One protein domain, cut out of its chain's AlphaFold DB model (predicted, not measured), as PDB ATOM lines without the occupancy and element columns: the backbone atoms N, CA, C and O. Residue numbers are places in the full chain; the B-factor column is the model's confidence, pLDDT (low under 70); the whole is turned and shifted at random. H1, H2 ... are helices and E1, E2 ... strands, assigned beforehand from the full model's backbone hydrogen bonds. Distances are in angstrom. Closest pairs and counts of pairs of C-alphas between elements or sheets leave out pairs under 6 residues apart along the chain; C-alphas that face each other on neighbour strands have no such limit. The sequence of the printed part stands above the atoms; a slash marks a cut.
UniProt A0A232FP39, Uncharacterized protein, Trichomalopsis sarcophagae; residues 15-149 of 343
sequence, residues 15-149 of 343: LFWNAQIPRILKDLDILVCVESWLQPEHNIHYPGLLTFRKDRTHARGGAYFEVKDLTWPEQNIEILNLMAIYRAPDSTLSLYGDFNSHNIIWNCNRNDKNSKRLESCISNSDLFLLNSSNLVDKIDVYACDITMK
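This is residues 15 to 149 of the 343 residues of an uncharacterized protein of Trichomalopsis sarcophagae (UniProt A0A232FP39). Little regular structure: a four-strand sheet makes one side, H2 with E6 the other, E5 lies between, and long loops surround them. The 135 printed residues hold E1 E2 E3 E4 H1 E5 H2 E6 along the chain, just 47 residues, class mixed; the mixed sheet's order is E1 E2 E4 E3. It is only just compact, close to loose: radius of gyration of the C-alphas 16.9 A, spans 43 by 39 by 29 A.

Find C-alpha 15 at (-4.379, -8.442, 48.560), where E1, residues 15 to 18, begins. E2 is 30 to 34, E3 49 to 55, 18.6 A, E4 62 to 68, 20.0 A, H1 82 to 85, E5 92 to 97, 16.6 A, H2 113 to 123, 15.5 A, and E6 127 to 129, ending at (-14.534, 1.404, 38.738).

Within hydrogen-bond range, look at N 17 and O 32, 2.9 A, for parallel E1 and E2; N 33 and O 64, 2.8 A, for antiparallel E2 and E4; N 52 and O 65, 2.7 A, for hairpin E3 and E4. Closest C-alphas of E2 and E5 are Val 34 and Gly 97, 6.5 A; of H2 and E6, Ile 122 and Phe 128, 7.2 A. E5 and E6 are near each other. H1 and H2 are not on the sheet. In H2 every O i to N i+4 pair is within range; H1 is too short for one.

The printed part has no cut; long links are E1 to E2, E2 to E3, E4 to H1 and E5 to H2. Confidence is under 70 at residues 22, 24, 71 to 91 and 132 to 149.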
ATOM      1  N   LEU A  15      -4.638  -9.517  47.600       86.19
ATOM      2  CA  LEU A  15      -4.379  -8.442  48.560       86.19
ATOM      3  C   LEU A  15      -3.786  -7.215  47.865       86.19
ATOM      4  O   LEU A  15      -2.730  -7.289  47.244       86.19
ATOM      5  N   PHE A  16      -4.438  -6.066  48.053       85.38
ATOM      6  CA  PHE A  16      -3.909  -4.757  47.675       85.38
ATOM      7  C   PHE A  16      -3.383  -4.049  48.905       85.38
ATOM      8  O   PHE A  16      -4.147  -3.748  49.828       85.38
ATOM      9  N   TRP A  17      -2.092  -3.759  48.895       87.19
ATOM     10  CA  TRP A  17      -1.422  -3.102  49.999       87.19
ATOM     11  C   TRP A  17      -0.671  -1.872  49.503       87.19
ATOM     12  O   TRP A  17      -0.124  -1.855  48.404       87.19
ATOM     13  N   ASN A  18      -0.688  -0.816  50.304       81.56
ATOM     14  CA  ASN A  18       0.144   0.356  50.084       81.56
ATOM     15  C   ASN A  18       1.037   0.488  51.323       81.56
ATOM     16  O   ASN A  18       0.487   0.590  52.421       81.56
ATOM     17  N   ALA A  19       2.362   0.477  51.130       79.56
ATOM     18  CA  ALA A  19       3.437   0.488  52.136       79.56
ATOM     19  C   ALA A  19       4.048  -0.883  52.502       79.56
ATOM     20  O   ALA A  19       3.939  -1.858  51.768       79.56
ATOM     21  N   GLN A  20       4.781  -0.922  53.621       74.81
ATOM     22  CA  GLN A  20       5.647  -2.025  54.047       74.81
ATOM     23  C   GLN A  20       4.912  -3.374  54.020       74.81
ATOM     24  O   GLN A  20       3.836  -3.501  54.611       74.81
ATOM     25  N   ILE A  21       5.493  -4.356  53.319       74.06
ATOM     26  CA  ILE A  21       4.888  -5.674  53.089       74.06
ATOM     27  C   ILE A  21       4.573  -6.327  54.445       74.06
ATOM     28  O   ILE A  21       5.478  -6.493  55.273       74.06
ATOM     29  N   PRO A  22       3.304  -6.677  54.720       66.69
ATOM     30  CA  PRO A  22       2.943  -7.323  55.968       66.69
ATOM     31  C   PRO A  22       3.545  -8.730  56.026       66.69
ATOM     32  O   PRO A  22       3.624  -9.432  55.024       66.69
ATOM     33  N   ARG A  23       3.892  -9.200  57.232       70.88
ATOM     34  CA  ARG A  23       4.332 -10.595  57.449       70.88
ATOM     35  C   ARG A  23       3.237 -11.636  57.142       70.88
ATOM     36  O   ARG A  23       3.517 -12.831  57.121       70.88
ATOM     37  N   ILE A  24       1.996 -11.198  56.922       64.69
ATOM     38  CA  ILE A  24       0.833 -12.051  56.668       64.69
ATOM     39  C   ILE A  24       0.683 -12.246  55.155       64.69
ATOM     40  O   ILE A  24      -0.104 -11.555  54.514       64.69
ATOM     41  N   LEU A  25       1.454 -13.182  54.597       76.00
ATOM     42  CA  LEU A  25       1.302 -13.644  53.209       76.00
ATOM     43  C   LEU A  25       0.828 -15.099  53.105       76.00
ATOM     44  O   LEU A  25       0.658 -15.620  52.005       76.00
ATOM     45  N   LYS A  26       0.592 -15.763  54.244       76.69
ATOM     46  CA  LYS A  26       0.027 -17.113  54.251       76.69
ATOM     47  C   LYS A  26      -1.377 -17.055  53.640       76.69
ATOM     48  O   LYS A  26      -2.191 -16.226  54.038       76.69
ATOM     49  N   ASP A  27      -1.622 -17.920  52.662       85.69
ATOM     50  CA  ASP A  27      -2.880 -18.075  51.925       85.69
ATOM     51  C   ASP A  27      -3.256 -16.967  50.929       85.69
ATOM     52  O   ASP A  27      -4.434 -16.853  50.585       85.69
ATOM     53  N   LEU A  28      -2.311 -16.155  50.448       89.19
ATOM     54  CA  LEU A  28      -2.569 -15.253  49.321       89.19
ATOM     55  C   LEU A  28      -2.224 -15.919  47.990       89.19
ATOM     56  O   LEU A  28      -1.213 -16.609  47.878       89.19
ATOM     57  N   ASP A  29      -3.063 -15.680  46.982       91.12
ATOM     58  CA  ASP A  29      -2.783 -16.099  45.608       91.12
ATOM     59  C   ASP A  29      -2.111 -14.972  44.825       91.12
ATOM     60  O   ASP A  29      -1.266 -15.230  43.976       91.12
ATOM     61  N   ILE A  30      -2.473 -13.715  45.105       90.50
ATOM     62  CA  ILE A  30      -1.883 -12.540  44.457       90.50
ATOM     63  C   ILE A  30      -1.684 -11.425  45.489       90.50
ATOM     64  O   ILE A  30      -2.628 -11.020  46.174       90.50
ATOM     65  N   LEU A  31      -0.473 -10.879  45.564       90.50
ATOM     66  CA  LEU A  31      -0.149  -9.670  46.319       90.50
ATOM     67  C   LEU A  31       0.180  -8.543  45.347       90.50
ATOM     68  O   LEU A  31       1.065  -8.668  44.508       90.50
ATOM     69  N   VAL A  32      -0.481  -7.402  45.507       90.56
ATOM     70  CA  VAL A  32      -0.131  -6.171  44.798       90.56
ATOM     71  C   VAL A  32       0.196  -5.104  45.828       90.56
ATOM     72  O   VAL A  32      -0.686  -4.577  46.510       90.56
ATOM     73  N   CYS A  33       1.479  -4.796  45.945       90.31
ATOM     74  CA  CYS A  33       2.009  -3.809  46.862       90.31
ATOM     75  C   CYS A  33       2.504  -2.586  46.085       90.31
ATOM     76  O   CYS A  33       3.466  -2.651  45.318       90.31
ATOM     77  N   VAL A  34       1.859  -1.444  46.299       88.44
ATOM     78  CA  VAL A  34       2.347  -0.149  45.810       88.44
ATOM     79  C   VAL A  34       3.123   0.560  46.906       88.44
ATOM     80  O   VAL A  34       2.866   0.353  48.089       88.44
ATOM     81  N   GLU A  35       4.103   1.360  46.496       89.25
ATOM     82  CA  GLU A  35       5.038   2.015  47.409       89.25
ATOM     83  C   GLU A  35       5.657   0.997  48.371       89.25
ATOM     84  O   GLU A  35       5.515   1.103  49.577       89.25
ATOM     85  N   SER A  36       6.328  -0.032  47.851       89.94
ATOM     86  CA  SER A  36       6.925  -1.081  48.696       89.94
ATOM     87  C   SER A  36       8.050  -0.566  49.614       89.94
ATOM     88  O   SER A  36       8.408  -1.226  50.587       89.94
ATOM     89  N   TRP A  37       8.610   0.614  49.305       89.81
ATOM     90  CA  TRP A  37       9.792   1.219  49.947       89.81
ATOM     91  C   TRP A  37      11.035   0.316  49.944       89.81
ATOM     92  O   TRP A  37      11.987   0.565  50.686       89.81
ATOM     93  N   LEU A  38      11.045  -0.714  49.100       88.50
ATOM     94  CA  LEU A  38      12.173  -1.617  48.962       88.50
ATOM     95  C   LEU A  38      13.297  -0.947  48.166       88.50
ATOM     96  O   LEU A  38      13.039  -0.197  47.226       88.50
ATOM     97  N   GLN A  39      14.542  -1.221  48.554       88.56
ATOM     98  CA  GLN A  39      15.736  -0.828  47.809       88.56
ATOM     99  C   GLN A  39      16.133  -1.957  46.853       88.56
ATOM    100  O   GLN A  39      15.786  -3.109  47.146       88.56
ATOM    101  N   PRO A  40      16.771  -1.683  45.705       88.44
ATOM    102  CA  PRO A  40      17.130  -2.713  44.725       88.44
ATOM    103  C   PRO A  40      17.863  -3.922  45.330       88.44
ATOM    104  O   PRO A  40      17.689  -5.041  44.865       88.44
ATOM    105  N   GLU A  41      18.596  -3.721  46.426       91.25
ATOM    106  CA  GLU A  41      19.370  -4.748  47.134       91.25
ATOM    107  C   GLU A  41      18.508  -5.640  48.047       91.25
ATOM    108  O   GLU A  41      18.950  -6.696  48.502       91.25
ATOM    109  N   HIS A  42      17.265  -5.241  48.341       89.31
ATOM    110  CA  HIS A  42      16.323  -6.062  49.098       89.31
ATOM    111  C   HIS A  42      15.806  -7.214  48.227       89.31
ATOM    112  O   HIS A  42      14.768  -7.100  47.573       89.31
ATOM    113  N   ASN A  43      16.498  -8.349  48.253       87.38
ATOM    114  CA  ASN A  43      16.063  -9.584  47.600       87.38
ATOM    115  C   ASN A  43      14.966 -10.279  48.418       87.38
ATOM    116  O   ASN A  43      15.205 -11.283  49.088       87.38
ATOM    117  N   ILE A  44      13.758  -9.711  48.403       88.62
ATOM    118  CA  ILE A  44      12.586 -10.349  49.003       88.62
ATOM    119  C   ILE A  44      12.069 -11.410  48.038       88.62
ATOM    120  O   ILE A  44      11.712 -11.101  46.904       88.62
ATOM    121  N   HIS A  45      12.034 -12.649  48.513       87.00
ATOM    122  CA  HIS A  45      11.457 -13.778  47.805       87.00
ATOM    123  C   HIS A  45      10.671 -14.634  48.794       87.00
ATOM    124  O   HIS A  45      11.177 -14.974  49.869       87.00
ATOM    125  N   TYR A  46       9.438 -14.980  48.434       87.25
ATOM    126  CA  TYR A  46       8.616 -15.898  49.209       87.25
ATOM    127  C   TYR A  46       8.524 -17.234  48.467       87.25
ATOM    128  O   TYR A  46       8.114 -17.253  47.305       87.25
ATOM    129  N   PRO A  47       8.885 -18.358  49.113       85.94
ATOM    130  CA  PRO A  47       8.819 -19.669  48.479       85.94
ATOM    131  C   PRO A  47       7.424 -19.965  47.915       85.94
ATOM    132  O   PRO A  47       6.424 -19.851  48.627       85.94
ATOM    133  N   GLY A  48       7.368 -20.359  46.641       87.06
ATOM    134  CA  GLY A  48       6.120 -20.679  45.938       87.06
ATOM    135  C   GLY A  48       5.364 -19.475  45.362       87.06
ATOM    136  O   GLY A  48       4.258 -19.660  44.852       87.06
ATOM    137  N   LEU A  49       5.927 -18.262  45.431       88.69
ATOM    138  CA  LEU A  49       5.411 -17.085  44.732       88.69
ATOM    139  C   LEU A  49       6.421 -16.601  43.675       88.69
ATOM    140  O   LEU A  49       7.620 -16.494  43.935       88.69
ATOM    141  N   LEU A  50       5.918 -16.259  42.491       91.50
ATOM    142  CA  LEU A  50       6.638 -15.529  41.456       91.50
ATOM    143  C   LEU A  50       6.588 -14.036  41.773       91.50
ATOM    144  O   LEU A  50       5.508 -13.441  41.828       91.50
ATOM    145  N   THR A  51       7.757 -13.433  41.967       90.38
ATOM    146  CA  THR A  51       7.901 -12.025  42.342       90.38
ATOM    147  C   THR A  51       8.239 -11.172  41.116       90.38
ATOM    148  O   THR A  51       9.223 -11.411  40.421       90.38
ATOM    149  N   PHE A  52       7.462 -10.115  40.895       91.31
ATOM    150  CA  PHE A  52       7.683  -9.085  39.884       91.31
ATOM    151  C   PHE A  52       7.838  -7.739  40.569       91.31
ATOM    152  O   PHE A  52       7.028  -7.337  41.408       91.31
ATOM    153  N   ARG A  53       8.880  -7.004  40.199       90.50
ATOM    154  CA  ARG A  53       9.242  -5.778  40.900       90.50
ATOM    155  C   ARG A  53       9.660  -4.690  39.927       90.50
ATOM    156  O   ARG A  53      10.361  -4.945  38.953       90.50
ATOM    157  N   LYS A  54       9.228  -3.464  40.214       90.62
ATOM    158  CA  LYS A  54       9.664  -2.249  39.528       90.62
ATOM    159  C   LYS A  54       9.959  -1.160  40.547       90.62
ATOM    160  O   LYS A  54       9.043  -0.508  41.057       90.62
ATOM    161  N   ASP A  55      11.239  -0.956  40.808       87.88
ATOM    162  CA  ASP A  55      11.721   0.094  41.700       87.88
ATOM    163  C   ASP A  55      11.831   1.440  40.992       87.88
ATOM    164  O   ASP A  55      11.994   1.524  39.772       87.88
ATOM    165  N   ARG A  56      11.731   2.521  41.766       84.88
ATOM    166  CA  ARG A  56      12.043   3.868  41.282       84.88
ATOM    167  C   ARG A  56      13.557   4.081  41.350       84.88
ATOM    168  O   ARG A  56      14.172   3.801  42.369       84.88
ATOM    169  N   THR A  57      14.143   4.654  40.302       86.69
ATOM    170  CA  THR A  57      15.589   4.941  40.239       86.69
ATOM    171  C   THR A  57      16.021   6.132  41.100       86.69
ATOM    172  O   THR A  57      17.180   6.218  41.485       86.69
ATOM    173  N   HIS A  58      15.108   7.063  41.406       85.94
ATOM    174  CA  HIS A  58      15.442   8.350  42.046       85.94
ATOM    175  C   HIS A  58      14.608   8.679  43.292       85.94
ATOM    176  O   HIS A  58      14.657   9.798  43.795       85.94
ATOM    177  N   ALA A  59      13.800   7.744  43.789       82.62
ATOM    178  CA  ALA A  59      12.969   7.969  44.966       82.62
ATOM    179  C   ALA A  59      12.738   6.659  45.711       82.62
ATOM    180  O   ALA A  59      12.768   5.586  45.117       82.62
ATOM    181  N   ARG A  60      12.427   6.745  47.005       77.06
ATOM    182  CA  ARG A  60      11.939   5.575  47.736       77.06
ATOM    183  C   ARG A  60      10.548   5.199  47.215       77.06
ATOM    184  O   ARG A  60       9.703   6.069  46.988       77.06
ATOM    185  N   GLY A  61      10.333   3.906  47.001       81.44
ATOM    186  CA  GLY A  61       9.076   3.352  46.507       81.44
ATOM    187  C   GLY A  61       9.230   2.586  45.195       81.44
ATOM    188  O   GLY A  61      10.279   2.575  44.562       81.44
ATOM    189  N   GLY A  62       8.147   1.943  44.788       86.56
ATOM    190  CA  GLY A  62       8.118   1.032  43.652       86.56
ATOM    191  C   GLY A  62       6.812   0.255  43.640       86.56
ATOM    192  O   GLY A  62       6.001   0.383  44.563       86.56
ATOM    193  N   ALA A  63       6.603  -0.521  42.585       87.00
ATOM    194  CA  ALA A  63       5.556  -1.528  42.537       87.00
ATOM    195  C   ALA A  63       6.187  -2.895  42.802       87.00
ATOM    196  O   ALA A  63       7.228  -3.234  42.237       87.00
ATOM    197  N   TYR A  64       5.551  -3.661  43.673       89.88
ATOM    198  CA  TYR A  64       5.925  -5.018  44.023       89.88
ATOM    199  C   TYR A  64       4.693  -5.898  43.855       89.88
ATOM    200  O   TYR A  64       3.618  -5.573  44.358       89.88
ATOM    201  N   PHE A  65       4.831  -6.972  43.101       90.44
ATOM    202  CA  PHE A  65       3.737  -7.831  42.693       90.44
ATOM    203  C   PHE A  65       4.166  -9.278  42.874       90.44
ATOM    204  O   PHE A  65       5.248  -9.649  42.440       90.44
ATOM    205  N   GLU A  66       3.333 -10.089  43.509       89.56
ATOM    206  CA  GLU A  66       3.592 -11.516  43.652       89.56
ATOM    207  C   GLU A  66       2.384 -12.319  43.244       89.56
ATOM    208  O   GLU A  66       1.250 -11.956  43.562       89.56
ATOM    209  N   VAL A  67       2.644 -13.425  42.565       91.06
ATOM    210  CA  VAL A  67       1.621 -14.369  42.137       91.06
ATOM    211  C   VAL A  67       2.050 -15.732  42.605       91.06
ATOM    212  O   VAL A  67       3.185 -16.136  42.378       91.06
ATOM    213  N   LYS A  68       1.149 -16.444  43.267       88.44
ATOM    214  CA  LYS A  68       1.374 -17.838  43.607       88.44
ATOM    215  C   LYS A  68       1.664 -18.601  42.339       88.44
ATOM    216  O   LYS A  68       0.939 -18.452  41.361       88.44
ATOM    217  N   ASP A  69       2.741 -19.370  42.358       81.88
ATOM    218  CA  ASP A  69       3.111 -20.142  41.196       81.88
ATOM    219  C   ASP A  69       2.026 -21.200  40.956       81.88
ATOM    220  O   ASP A  69       1.894 -22.179  41.694       81.88
ATOM    221  N   LEU A  70       1.147 -20.910  39.996       71.75
ATOM    222  CA  LEU A  70       0.047 -21.777  39.595       71.75
ATOM    223  C   LEU A  70       0.481 -22.704  38.459       71.75
ATOM    224  O   LEU A  70      -0.387 -23.360  37.879       71.75
ATOM    225  N   THR A  71       1.777 -22.755  38.112       61.12
ATOM    226  CA  THR A  71       2.254 -23.679  37.087       61.12
ATOM    227  C   THR A  71       1.884 -25.100  37.484       61.12
ATOM    228  O   THR A  71       2.435 -25.701  38.408       61.12
ATOM    229  N   TRP A  72       0.938 -25.646  36.729       50.91
ATOM    230  CA  TRP A  72       0.878 -27.069  36.464       50.91
ATOM    231  C   TRP A  72       2.235 -27.469  35.857       50.91
ATOM    232  O   TRP A  72       2.779 -26.662  35.105       50.91
ATOM    233  N   PRO A  73       2.803 -28.647  36.177       38.59
ATOM    234  CA  PRO A  73       4.242 -28.923  36.064       38.59
ATOM    235  C   PRO A  73       4.944 -28.710  34.707       38.59
ATOM    236  O   PRO A  73       6.150 -28.909  34.638       38.59
ATOM    237  N   GLU A  74       4.271 -28.326  33.625       38.06
ATOM    238  CA  GLU A  74       4.877 -28.233  32.298       38.06
ATOM    239  C   GLU A  74       4.255 -27.094  31.477       38.06
ATOM    240  O   GLU A  74       3.330 -27.329  30.706       38.06
ATOM    241  N   GLN A  75       4.742 -25.856  31.634       39.16
ATOM    242  CA  GLN A  75       4.815 -24.854  30.553       39.16
ATOM    243  C   GLN A  75       5.553 -23.589  31.022       39.16
ATOM    244  O   GLN A  75       5.073 -22.837  31.866       39.16
ATOM    245  N   ASN A  76       6.732 -23.359  30.438       36.69
ATOM    246  CA  ASN A  76       7.519 -22.136  30.589       36.69
ATOM    247  C   ASN A  76       6.759 -20.947  29.986       36.69
ATOM    248  O   ASN A  76       6.555 -20.900  28.774       36.69
ATOM    249  N   ILE A  77       6.376 -19.976  30.817       44.38
ATOM    250  CA  ILE A  77       5.820 -18.699  30.360       44.38
ATOM    251  C   ILE A  77       6.908 -17.631  30.491       44.38
ATOM    252  O   ILE A  77       7.165 -17.115  31.577       44.38
ATOM    253  N   GLU A  78       7.530 -17.267  29.368       41.66
ATOM    254  CA  GLU A  78       8.201 -15.973  29.236       41.66
ATOM    255  C   GLU A  78       7.132 -14.874  29.268       41.66
ATOM    256  O   GLU A  78       6.277 -14.774  28.385       41.66
ATOM    257  N   ILE A  79       7.146 -14.049  30.314       41.94
ATOM    258  CA  ILE A  79       6.171 -12.971  30.470       41.94
ATOM    259  C   ILE A  79       6.551 -11.812  29.548       41.94
ATOM    260  O   ILE A  79       7.408 -10.978  29.844       41.94
ATOM    261  N   LEU A  80       5.859 -11.785  28.408       33.41
ATOM    262  CA  LEU A  80       5.764 -10.658  27.496       33.41
ATOM    263  C   LEU A  80       5.367  -9.378  28.245       33.41
ATOM    264  O   LEU A  80       4.418  -9.351  29.028       33.41
ATOM    265  N   ASN A  81       6.081  -8.301  27.908       36.78
ATOM    266  CA  ASN A  81       5.776  -6.898  28.174       36.78
ATOM    267  C   ASN A  81       4.294  -6.624  28.489       36.78
ATOM    268  O   ASN A  81       3.425  -6.926  27.679       36.78
ATOM    269  N   LEU A  82       4.012  -5.913  29.584       38.12
ATOM    270  CA  LEU A  82       2.678  -5.408  29.971       38.12
ATOM    271  C   LEU A  82       1.907  -4.676  28.843       38.12
ATOM    272  O   LEU A  82       0.690  -4.549  28.912       38.12
ATOM    273  N   MET A  83       2.595  -4.225  27.788       29.89
ATOM    274  CA  MET A  83       1.988  -3.664  26.572       29.89
ATOM    275  C   MET A  83       1.375  -4.718  25.628       29.89
ATOM    276  O   MET A  83       0.463  -4.396  24.873       29.89
ATOM    277  N   ALA A  84       1.847  -5.965  25.658       34.03
ATOM    278  CA  ALA A  84       1.312  -7.070  24.864       34.03
ATOM    279  C   ALA A  84      -0.014  -7.601  25.434       34.03
ATOM    280  O   ALA A  84      -0.907  -7.940  24.663       34.03
ATOM    281  N   ILE A  85      -0.191  -7.574  26.763       44.94
ATOM    282  CA  ILE A  85      -1.459  -7.940  27.423       44.94
ATOM    283  C   ILE A  85      -2.592  -6.995  26.993       44.94
ATOM    284  O   ILE A  85      -3.718  -7.436  26.816       44.94
ATOM    285  N   TYR A  86      -2.292  -5.721  26.710       42.91
ATOM    286  CA  TYR A  86      -3.275  -4.758  26.190       42.91
ATOM    287  C   TYR A  86      -3.825  -5.120  24.794       42.91
ATOM    288  O   TYR A  86      -4.818  -4.540  24.363       42.91
ATOM    289  N   ARG A  87      -3.191  -6.048  24.059       45.28
ATOM    290  CA  ARG A  87      -3.558  -6.395  22.673       45.28
ATOM    291  C   ARG A  87      -4.094  -7.811  22.487       45.28
ATOM    292  O   ARG A  87      -4.417  -8.165  21.355       45.28
ATOM    293  N   ALA A  88      -4.196  -8.615  23.543       52.28
ATOM    294  CA  ALA A  88      -4.829  -9.922  23.430       52.28
ATOM    295  C   ALA A  88      -6.358  -9.731  23.350       52.28
ATOM    296  O   ALA A  88      -6.934  -9.217  24.318       52.28
ATOM    297  N   PRO A  89      -7.019 -10.098  22.231       54.41
ATOM    298  CA  PRO A  89      -8.478 -10.140  22.194       54.41
ATOM    299  C   PRO A  89      -8.981 -11.042  23.331       54.41
ATOM    300  O   PRO A  89      -8.335 -12.033  23.672       54.41
ATOM    301  N   ASP A  90     -10.084 -10.643  23.962       63.84
ATOM    302  CA  ASP A  90     -10.731 -11.335  25.090       63.84
ATOM    303  C   ASP A  90      -9.975 -11.322  26.434       63.84
ATOM    304  O   ASP A  90     -10.358 -12.014  27.383       63.84
ATOM    305  N   SER A  91      -8.935 -10.494  26.578       67.56
ATOM    306  CA  SER A  91      -8.263 -10.316  27.869       67.56
ATOM    307  C   SER A  91      -9.008  -9.332  28.783       67.56
ATOM    308  O   SER A  91      -9.468  -8.265  28.379       67.56
ATOM    309  N   THR A  92      -9.127  -9.688  30.066       71.75
ATOM    310  CA  THR A  92      -9.588  -8.755  31.104       71.75
ATOM    311  C   THR A  92      -8.371  -8.065  31.706       71.75
ATOM    312  O   THR A  92      -7.511  -8.728  32.286       71.75
ATOM    313  N   LEU A  93      -8.294  -6.738  31.602       79.75
ATOM    314  CA  LEU A  93      -7.209  -5.963  32.206       79.75
ATOM    315  C   LEU A  93      -7.693  -5.344  33.514       79.75
ATOM    316  O   LEU A  93      -8.494  -4.418  33.511       79.75
ATOM    317  N   SER A  94      -7.158  -5.784  34.646       80.50
ATOM    318  CA  SER A  94      -7.409  -5.128  35.929       80.50
ATOM    319  C   SER A  94      -6.237  -4.222  36.313       80.50
ATOM    320  O   SER A  94      -5.094  -4.653  36.423       80.50
ATOM    321  N   LEU A  95      -6.531  -2.938  36.509       81.06
ATOM    322  CA  LEU A  95      -5.596  -1.899  36.921       81.06
ATOM    323  C   LEU A  95      -5.752  -1.622  38.416       81.06
ATOM    324  O   LEU A  95      -6.840  -1.322  38.915       81.06
ATOM    325  N   TYR A  96      -4.640  -1.648  39.135       81.00
ATOM    326  CA  TYR A  96      -4.616  -1.424  40.571       81.00
ATOM    327  C   TYR A  96      -3.509  -0.446  40.920       81.00
ATOM    328  O   TYR A  96      -2.396  -0.559  40.413       81.00
ATOM    329  N   GLY A  97      -3.802   0.512  41.795       84.19
ATOM    330  CA  GLY A  97      -2.776   1.449  42.220       84.19
ATOM    331  C   GLY A  97      -3.239   2.498  43.213       84.19
ATOM    332  O   GLY A  97      -4.435   2.733  43.420       84.19
ATOM    333  N   ASP A  98      -2.251   3.152  43.816       84.06
ATOM    334  CA  ASP A  98      -2.448   4.466  44.406       84.06
ATOM    335  C   ASP A  98      -2.241   5.517  43.312       84.06
ATOM    336  O   ASP A  98      -1.129   5.745  42.837       84.06
ATOM    337  N   PHE A  99      -3.340   6.120  42.870       88.88
ATOM    338  CA  PHE A  99      -3.320   7.151  41.832       88.88
ATOM    339  C   PHE A  99      -3.142   8.553  42.420       88.88
ATOM    340  O   PHE A  99      -3.209   9.528  41.672       88.88
ATOM    341  N   ASN A 100      -2.973   8.668  43.746       89.75
ATOM    342  CA  ASN A 100      -2.878   9.927  44.481       89.75
ATOM    343  C   ASN A 100      -3.958  10.934  44.037       89.75
ATOM    344  O   ASN A 100      -3.692  12.064  43.613       89.75
ATOM    345  N   SER A 101      -5.192  10.433  44.021       92.88
ATOM    346  CA  SER A 101      -6.331  11.060  43.367       92.88
ATOM    347  C   SER A 101      -7.560  10.927  44.256       92.88
ATOM    348  O   SER A 101      -8.014   9.818  44.561       92.88
ATOM    349  N   HIS A 102      -8.099  12.050  44.727       92.75
ATOM    350  CA  HIS A 102      -9.219  12.059  45.660       92.75
ATOM    351  C   HIS A 102     -10.531  12.346  44.935       92.75
ATOM    352  O   HIS A 102     -10.742  13.487  44.553       92.75
ATOM    353  N   ASN A 103     -11.417  11.353  44.770       94.31
ATOM    354  CA  ASN A 103     -12.782  11.540  44.262       94.31
ATOM    355  C   ASN A 103     -13.815  10.888  45.190       94.31
ATOM    356  O   ASN A 103     -13.606   9.775  45.685       94.31
ATOM    357  N   ILE A 104     -14.958  11.544  45.378       92.94
ATOM    358  CA  ILE A 104     -16.107  10.999  46.108       92.94
ATOM    359  C   ILE A 104     -16.622   9.689  45.497       92.94
ATOM    360  O   ILE A 104     -17.083   8.823  46.236       92.94
ATOM    361  N   ILE A 105     -16.492   9.504  44.176       90.75
ATOM    362  CA  ILE A 105     -16.964   8.307  43.461       90.75
ATOM    363  C   ILE A 105     -16.230   7.046  43.944       90.75
ATOM    364  O   ILE A 105     -16.830   5.976  44.027       90.75
ATOM    365  N   TRP A 106     -14.956   7.169  44.329       91.44
ATOM    366  CA  TRP A 106     -14.169   6.085  44.924       91.44
ATOM    367  C   TRP A 106     -13.885   6.288  46.416       91.44
ATOM    368  O   TRP A 106     -12.854   5.849  46.935       91.44
ATOM    369  N   ASN A 107     -14.843   6.894  47.123       89.50
ATOM    370  CA  ASN A 107     -14.906   7.002  48.585       89.50
ATOM    371  C   ASN A 107     -13.878   7.939  49.237       89.50
ATOM    372  O   ASN A 107     -13.521   7.753  50.404       89.50
ATOM    373  N   CYS A 108     -13.408   8.965  48.528       90.75
ATOM    374  CA  CYS A 108     -12.699  10.080  49.162       90.75
ATOM    375  C   CYS A 108     -13.686  11.114  49.728       90.75
ATOM    376  O   CYS A 108     -14.864  11.134  49.389       90.75
ATOM    377  N   ASN A 109     -13.209  11.989  50.613       91.94
ATOM    378  CA  ASN A 109     -14.022  13.042  51.238       91.94
ATOM    379  C   ASN A 109     -14.113  14.333  50.406       91.94
ATOM    380  O   ASN A 109     -14.783  15.277  50.815       91.94
ATOM    381  N   ARG A 110     -13.398  14.401  49.285       94.88
ATOM    382  CA  ARG A 110     -13.334  15.558  48.393       94.88
ATOM    383  C   ARG A 110     -12.987  15.108  46.982       94.88
ATOM    384  O   ARG A 110     -12.480  13.999  46.810       94.88
ATOM    385  N   ASN A 111     -13.222  16.011  46.037       96.25
ATOM    386  CA  ASN A 111     -12.740  15.924  44.666       96.25
ATOM    387  C   ASN A 111     -11.512  16.826  44.511       96.25
ATOM    388  O   ASN A 111     -11.519  17.952  45.011       96.25
ATOM    389  N   ASP A 112     -10.478  16.361  43.819       95.06
ATOM    390  CA  ASP A 112      -9.302  17.164  43.477       95.06
ATOM    391  C   ASP A 112      -9.077  17.235  41.952       95.06
ATOM    392  O   ASP A 112      -9.874  16.746  41.149       95.06
ATOM    393  N   LYS A 113      -8.010  17.918  41.521       96.12
ATOM    394  CA  LYS A 113      -7.699  18.068  40.089       96.12
ATOM    395  C   LYS A 113      -7.299  16.738  39.436       96.12
ATOM    396  O   LYS A 113      -7.671  16.501  38.287       96.12
ATOM    397  N   ASN A 114      -6.576  15.877  40.152       92.94
ATOM    398  CA  ASN A 114      -6.176  14.555  39.660       92.94
ATOM    399  C   ASN A 114      -7.398  13.641  39.518       92.94
ATOM    400  O   ASN A 114      -7.472  12.839  38.591       92.94
ATOM    401  N   SER A 115      -8.383  13.815  40.393       95.12
ATOM    402  CA  SER A 115      -9.632  13.070  40.431       95.12
ATOM    403  C   SER A 115     -10.478  13.301  39.203       95.12
ATOM    404  O   SER A 115     -10.969  12.335  38.635       95.12
ATOM    405  N   LYS A 116     -10.587  14.552  38.751       93.56
ATOM    406  CA  LYS A 116     -11.307  14.892  37.520       93.56
ATOM    407  C   LYS A 116     -10.609  14.344  36.277       93.56
ATOM    408  O   LYS A 116     -11.276  13.862  35.370       93.56
ATOM    409  N   ARG A 117      -9.270  14.391  36.240       93.94
ATOM    410  CA  ARG A 117      -8.480  13.818  35.136       93.94
ATOM    411  C   ARG A 117      -8.672  12.310  35.057       93.94
ATOM    412  O   ARG A 117      -9.002  11.795  34.000       93.94
ATOM    413  N   LEU A 118      -8.518  11.625  36.188       93.06
ATOM    414  CA  LEU A 118      -8.672  10.180  36.263       93.06
ATOM    415  C   LEU A 118     -10.112   9.747  35.976       93.06
ATOM    416  O   LEU A 118     -10.313   8.814  35.215       93.06
ATOM    417  N   GLU A 119     -11.109  10.451  36.514       92.69
ATOM    418  CA  GLU A 119     -12.521  10.225  36.190       92.69
ATOM    419  C   GLU A 119     -12.788  10.395  34.691       92.69
ATOM    420  O   GLU A 119     -13.393   9.514  34.096       92.69
ATOM    421  N   SER A 120     -12.260  11.445  34.053       90.75
ATOM    422  CA  SER A 120     -12.371  11.618  32.601       90.75
ATOM    423  C   SER A 120     -11.689  10.490  31.828       90.75
ATOM    424  O   SER A 120     -12.247  10.035  30.838       90.75
ATOM    425  N   CYS A 121     -10.515  10.017  32.259       89.00
ATOM    426  CA  CYS A 121      -9.867   8.860  31.638       89.00
ATOM    427  C   CYS A 121     -10.742   7.610  31.753       89.00
ATOM    428  O   CYS A 121     -10.887   6.891  30.773       89.00
ATOM    429  N   ILE A 122     -11.349   7.375  32.921       88.50
ATOM    430  CA  ILE A 122     -12.265   6.252  33.151       88.50
ATOM    431  C   ILE A 122     -13.508   6.386  32.269       88.50
ATOM    432  O   ILE A 122     -13.879   5.425  31.621       88.50
ATOM    433  N   SER A 123     -14.133   7.564  32.203       85.88
ATOM    434  CA  SER A 123     -15.335   7.794  31.390       85.88
ATOM    435  C   SER A 123     -15.084   7.729  29.885       85.88
ATOM    436  O   SER A 123     -15.994   7.379  29.142       85.88
ATOM    437  N   ASN A 124     -13.874   8.069  29.439       83.94
ATOM    438  CA  ASN A 124     -13.477   8.026  28.031       83.94
ATOM    439  C   ASN A 124     -12.869   6.671  27.622       83.94
ATOM    440  O   ASN A 124     -12.372   6.544  26.506       83.94
ATOM    441  N   SER A 125     -12.847   5.688  28.522       84.31
ATOM    442  CA  SER A 125     -12.355   4.335  28.259       84.31
ATOM    443  C   SER A 125     -13.390   3.300  28.695       84.31
ATOM    444  O   SER A 125     -14.297   3.606  29.463       84.31
ATOM    445  N   ASP A 126     -13.230   2.047  28.273       82.25
ATOM    446  CA  ASP A 126     -14.077   0.931  28.728       82.25
ATOM    447  C   ASP A 126     -13.654   0.407  30.117       82.25
ATOM    448  O   ASP A 126     -13.621  -0.798  30.387       82.25
ATOM    449  N   LEU A 127     -13.266   1.325  31.011       83.00
ATOM    450  CA  LEU A 127     -12.846   1.022  32.375       83.00
ATOM    451  C   LEU A 127     -14.022   1.100  33.351       83.00
ATOM    452  O   LEU A 127     -14.713   2.109  33.480       83.00
ATOM    453  N   PHE A 128     -14.174   0.052  34.155       84.12
ATOM    454  CA  PHE A 128     -15.129  -0.020  35.249       84.12
ATOM    455  C   PHE A 128     -14.439   0.218  36.590       84.12
ATOM    456  O   PHE A 128     -13.401  -0.367  36.909       84.12
ATOM    457  N   LEU A 129     -15.043   1.072  37.413       85.69
ATOM    458  CA  LEU A 129     -14.534   1.404  38.738       85.69
ATOM    459  C   LEU A 129     -15.007   0.396  39.798       85.69
ATOM    460  O   LEU A 129     -16.189   0.370  40.149       85.69
ATOM    461  N   LEU A 130     -14.072  -0.340  40.411       84.69
ATOM    462  CA  LEU A 130     -14.373  -1.332  41.463       84.69
ATOM    463  C   LEU A 130     -14.323  -0.770  42.886       84.69
ATOM    464  O   LEU A 130     -14.369  -1.509  43.865       84.69
ATOM    465  N   ASN A 131     -14.206   0.546  43.034       79.38
ATOM    466  CA  ASN A 131     -14.112   1.182  44.345       79.38
ATOM    467  C   ASN A 131     -15.338   2.032  44.707       79.38
ATOM    468  O   ASN A 131     -15.283   2.822  45.648       79.38
ATOM    469  N   SER A 132     -16.448   1.898  43.981       64.81
ATOM    470  CA  SER A 132     -17.667   2.628  44.328       64.81
ATOM    471  C   SER A 132     -18.262   2.108  45.646       64.81
ATOM    472  O   SER A 132     -18.377   0.900  45.854       64.81
ATOM    473  N   SER A 133     -18.689   3.004  46.547       54.75
ATOM    474  CA  SER A 133     -19.440   2.668  47.782       54.75
ATOM    475  C   SER A 133     -20.702   1.829  47.545       54.75
ATOM    476  O   SER A 133     -21.350   1.398  48.497       54.75
ATOM    477  N   ASN A 134     -21.080   1.634  46.282       49.53
ATOM    478  CA  ASN A 134     -22.262   0.910  45.847       49.53
ATOM    479  C   ASN A 134     -21.973  -0.559  45.483       49.53
ATOM    480  O   ASN A 134     -22.895  -1.265  45.085       49.53
ATOM    481  N   LEU A 135     -20.741  -1.057  45.659       47.03
ATOM    482  CA  LEU A 135     -20.323  -2.424  45.300       47.03
ATOM    483  C   LEU A 135     -20.750  -3.526  46.284       47.03
ATOM    484  O   LEU A 135     -20.020  -4.470  46.563       47.03
ATOM    485  N   VAL A 136     -21.997  -3.449  46.747       37.66
ATOM    486  CA  VAL A 136     -22.808  -4.670  46.901       37.66
ATOM    487  C   VAL A 136     -23.439  -5.049  45.543       37.66
ATOM    488  O   VAL A 136     -23.915  -6.162  45.354       37.66
ATOM    489  N   ASP A 137     -23.371  -4.167  44.537       38.56
ATOM    490  CA  ASP A 137     -23.808  -4.436  43.169       38.56
ATOM    491  C   ASP A 137     -22.619  -4.699  42.204       38.56
ATOM    492  O   ASP A 137     -22.083  -3.757  41.635       38.56
ATOM    493  N   LYS A 138     -22.344  -5.995  41.939       44.97
ATOM    494  CA  LYS A 138     -21.685  -6.609  40.746       44.97
ATOM    495  C   LYS A 138     -20.152  -6.564  40.571       44.97
ATOM    496  O   LYS A 138     -19.611  -5.518  40.245       44.97
ATOM    497  N   ILE A 139     -19.559  -7.764  40.493       34.16
ATOM    498  CA  ILE A 139     -18.980  -8.349  39.262       34.16
ATOM    499  C   ILE A 139     -19.407  -9.831  39.226       34.16
ATOM    500  O   ILE A 139     -19.071 -10.557  40.148       34.16
ATOM    501  N   ASP A 140     -20.129 -10.253  38.181       35.44
ATOM    502  CA  ASP A 140     -20.173 -11.654  37.725       35.44
ATOM    503  C   ASP A 140     -19.430 -11.650  36.383       35.44
ATOM    504  O   ASP A 140     -19.959 -11.131  35.393       35.44
ATOM    505  N   VAL A 141     -18.188 -12.133  36.362       33.97
ATOM    506  CA  VAL A 141     -17.443 -12.417  35.129       33.97
ATOM    507  C   VAL A 141     -17.505 -13.924  34.948       33.97
ATOM    508  O   VAL A 141     -16.992 -14.676  35.775       33.97
ATOM    509  N   TYR A 142     -18.159 -14.366  33.876       32.94
ATOM    510  CA  TYR A 142     -18.098 -15.751  33.425       32.94
ATOM    511  C   TYR A 142     -16.656 -16.058  32.994       32.94
ATOM    512  O   TYR A 142     -16.303 -15.800  31.853       32.94
ATOM    513  N   ALA A 143     -15.838 -16.502  33.955       32.03
ATOM    514  CA  ALA A 143     -14.611 -17.310  33.831       32.03
ATOM    515  C   ALA A 143     -13.802 -17.362  35.149       32.03
ATOM    516  O   ALA A 143     -12.949 -18.228  35.295       32.03
ATOM    517  N   CYS A 144     -14.064 -16.494  36.132       31.98
ATOM    518  CA  CYS A 144     -13.502 -16.599  37.484       31.98
ATOM    519  C   CYS A 144     -14.368 -15.791  38.457       31.98
ATOM    520  O   CYS A 144     -14.527 -14.581  38.290       31.98
ATOM    521  N   ASP A 145     -14.896 -16.445  39.493       33.03
ATOM    522  CA  ASP A 145     -15.586 -15.801  40.617       33.03
ATOM    523  C   ASP A 145     -14.587 -14.969  41.446       33.03
ATOM    524  O   ASP A 145     -14.142 -15.364  42.529       33.03
ATOM    525  N   ILE A 146     -14.217 -13.778  40.968       37.59
ATOM    526  CA  ILE A 146     -13.415 -12.836  41.755       37.59
ATOM    527  C   ILE A 146     -14.345 -12.103  42.729       37.59
ATOM    528  O   ILE A 146     -14.834 -11.000  42.482       37.59
ATOM    529  N   THR A 147     -14.581 -12.712  43.890       33.03
ATOM    530  CA  THR A 147     -15.288 -12.055  44.999       33.03
ATOM    531  C   THR A 147     -14.349 -11.068  45.706       33.03
ATOM    532  O   THR A 147     -13.716 -11.401  46.708       33.03
ATOM    533  N   MET A 148     -14.262  -9.824  45.225       35.12
ATOM    534  CA  MET A 148     -13.536  -8.757  45.931       35.12
ATOM    535  C   MET A 148     -14.415  -8.116  47.016       35.12
ATOM    536  O   MET A 148     -15.315  -7.332  46.728       35.12
ATOM    537  N   LYS A 149     -14.137  -8.401  48.296       37.72
ATOM    538  CA  LYS A 149     -14.749  -7.702  49.444       37.72
ATOM    539  C   LYS A 149     -13.767  -6.672  50.011       37.72
ATOM    540  O   LYS A 149     -12.829  -7.030  50.716       37.72
TER     541      LYS A 149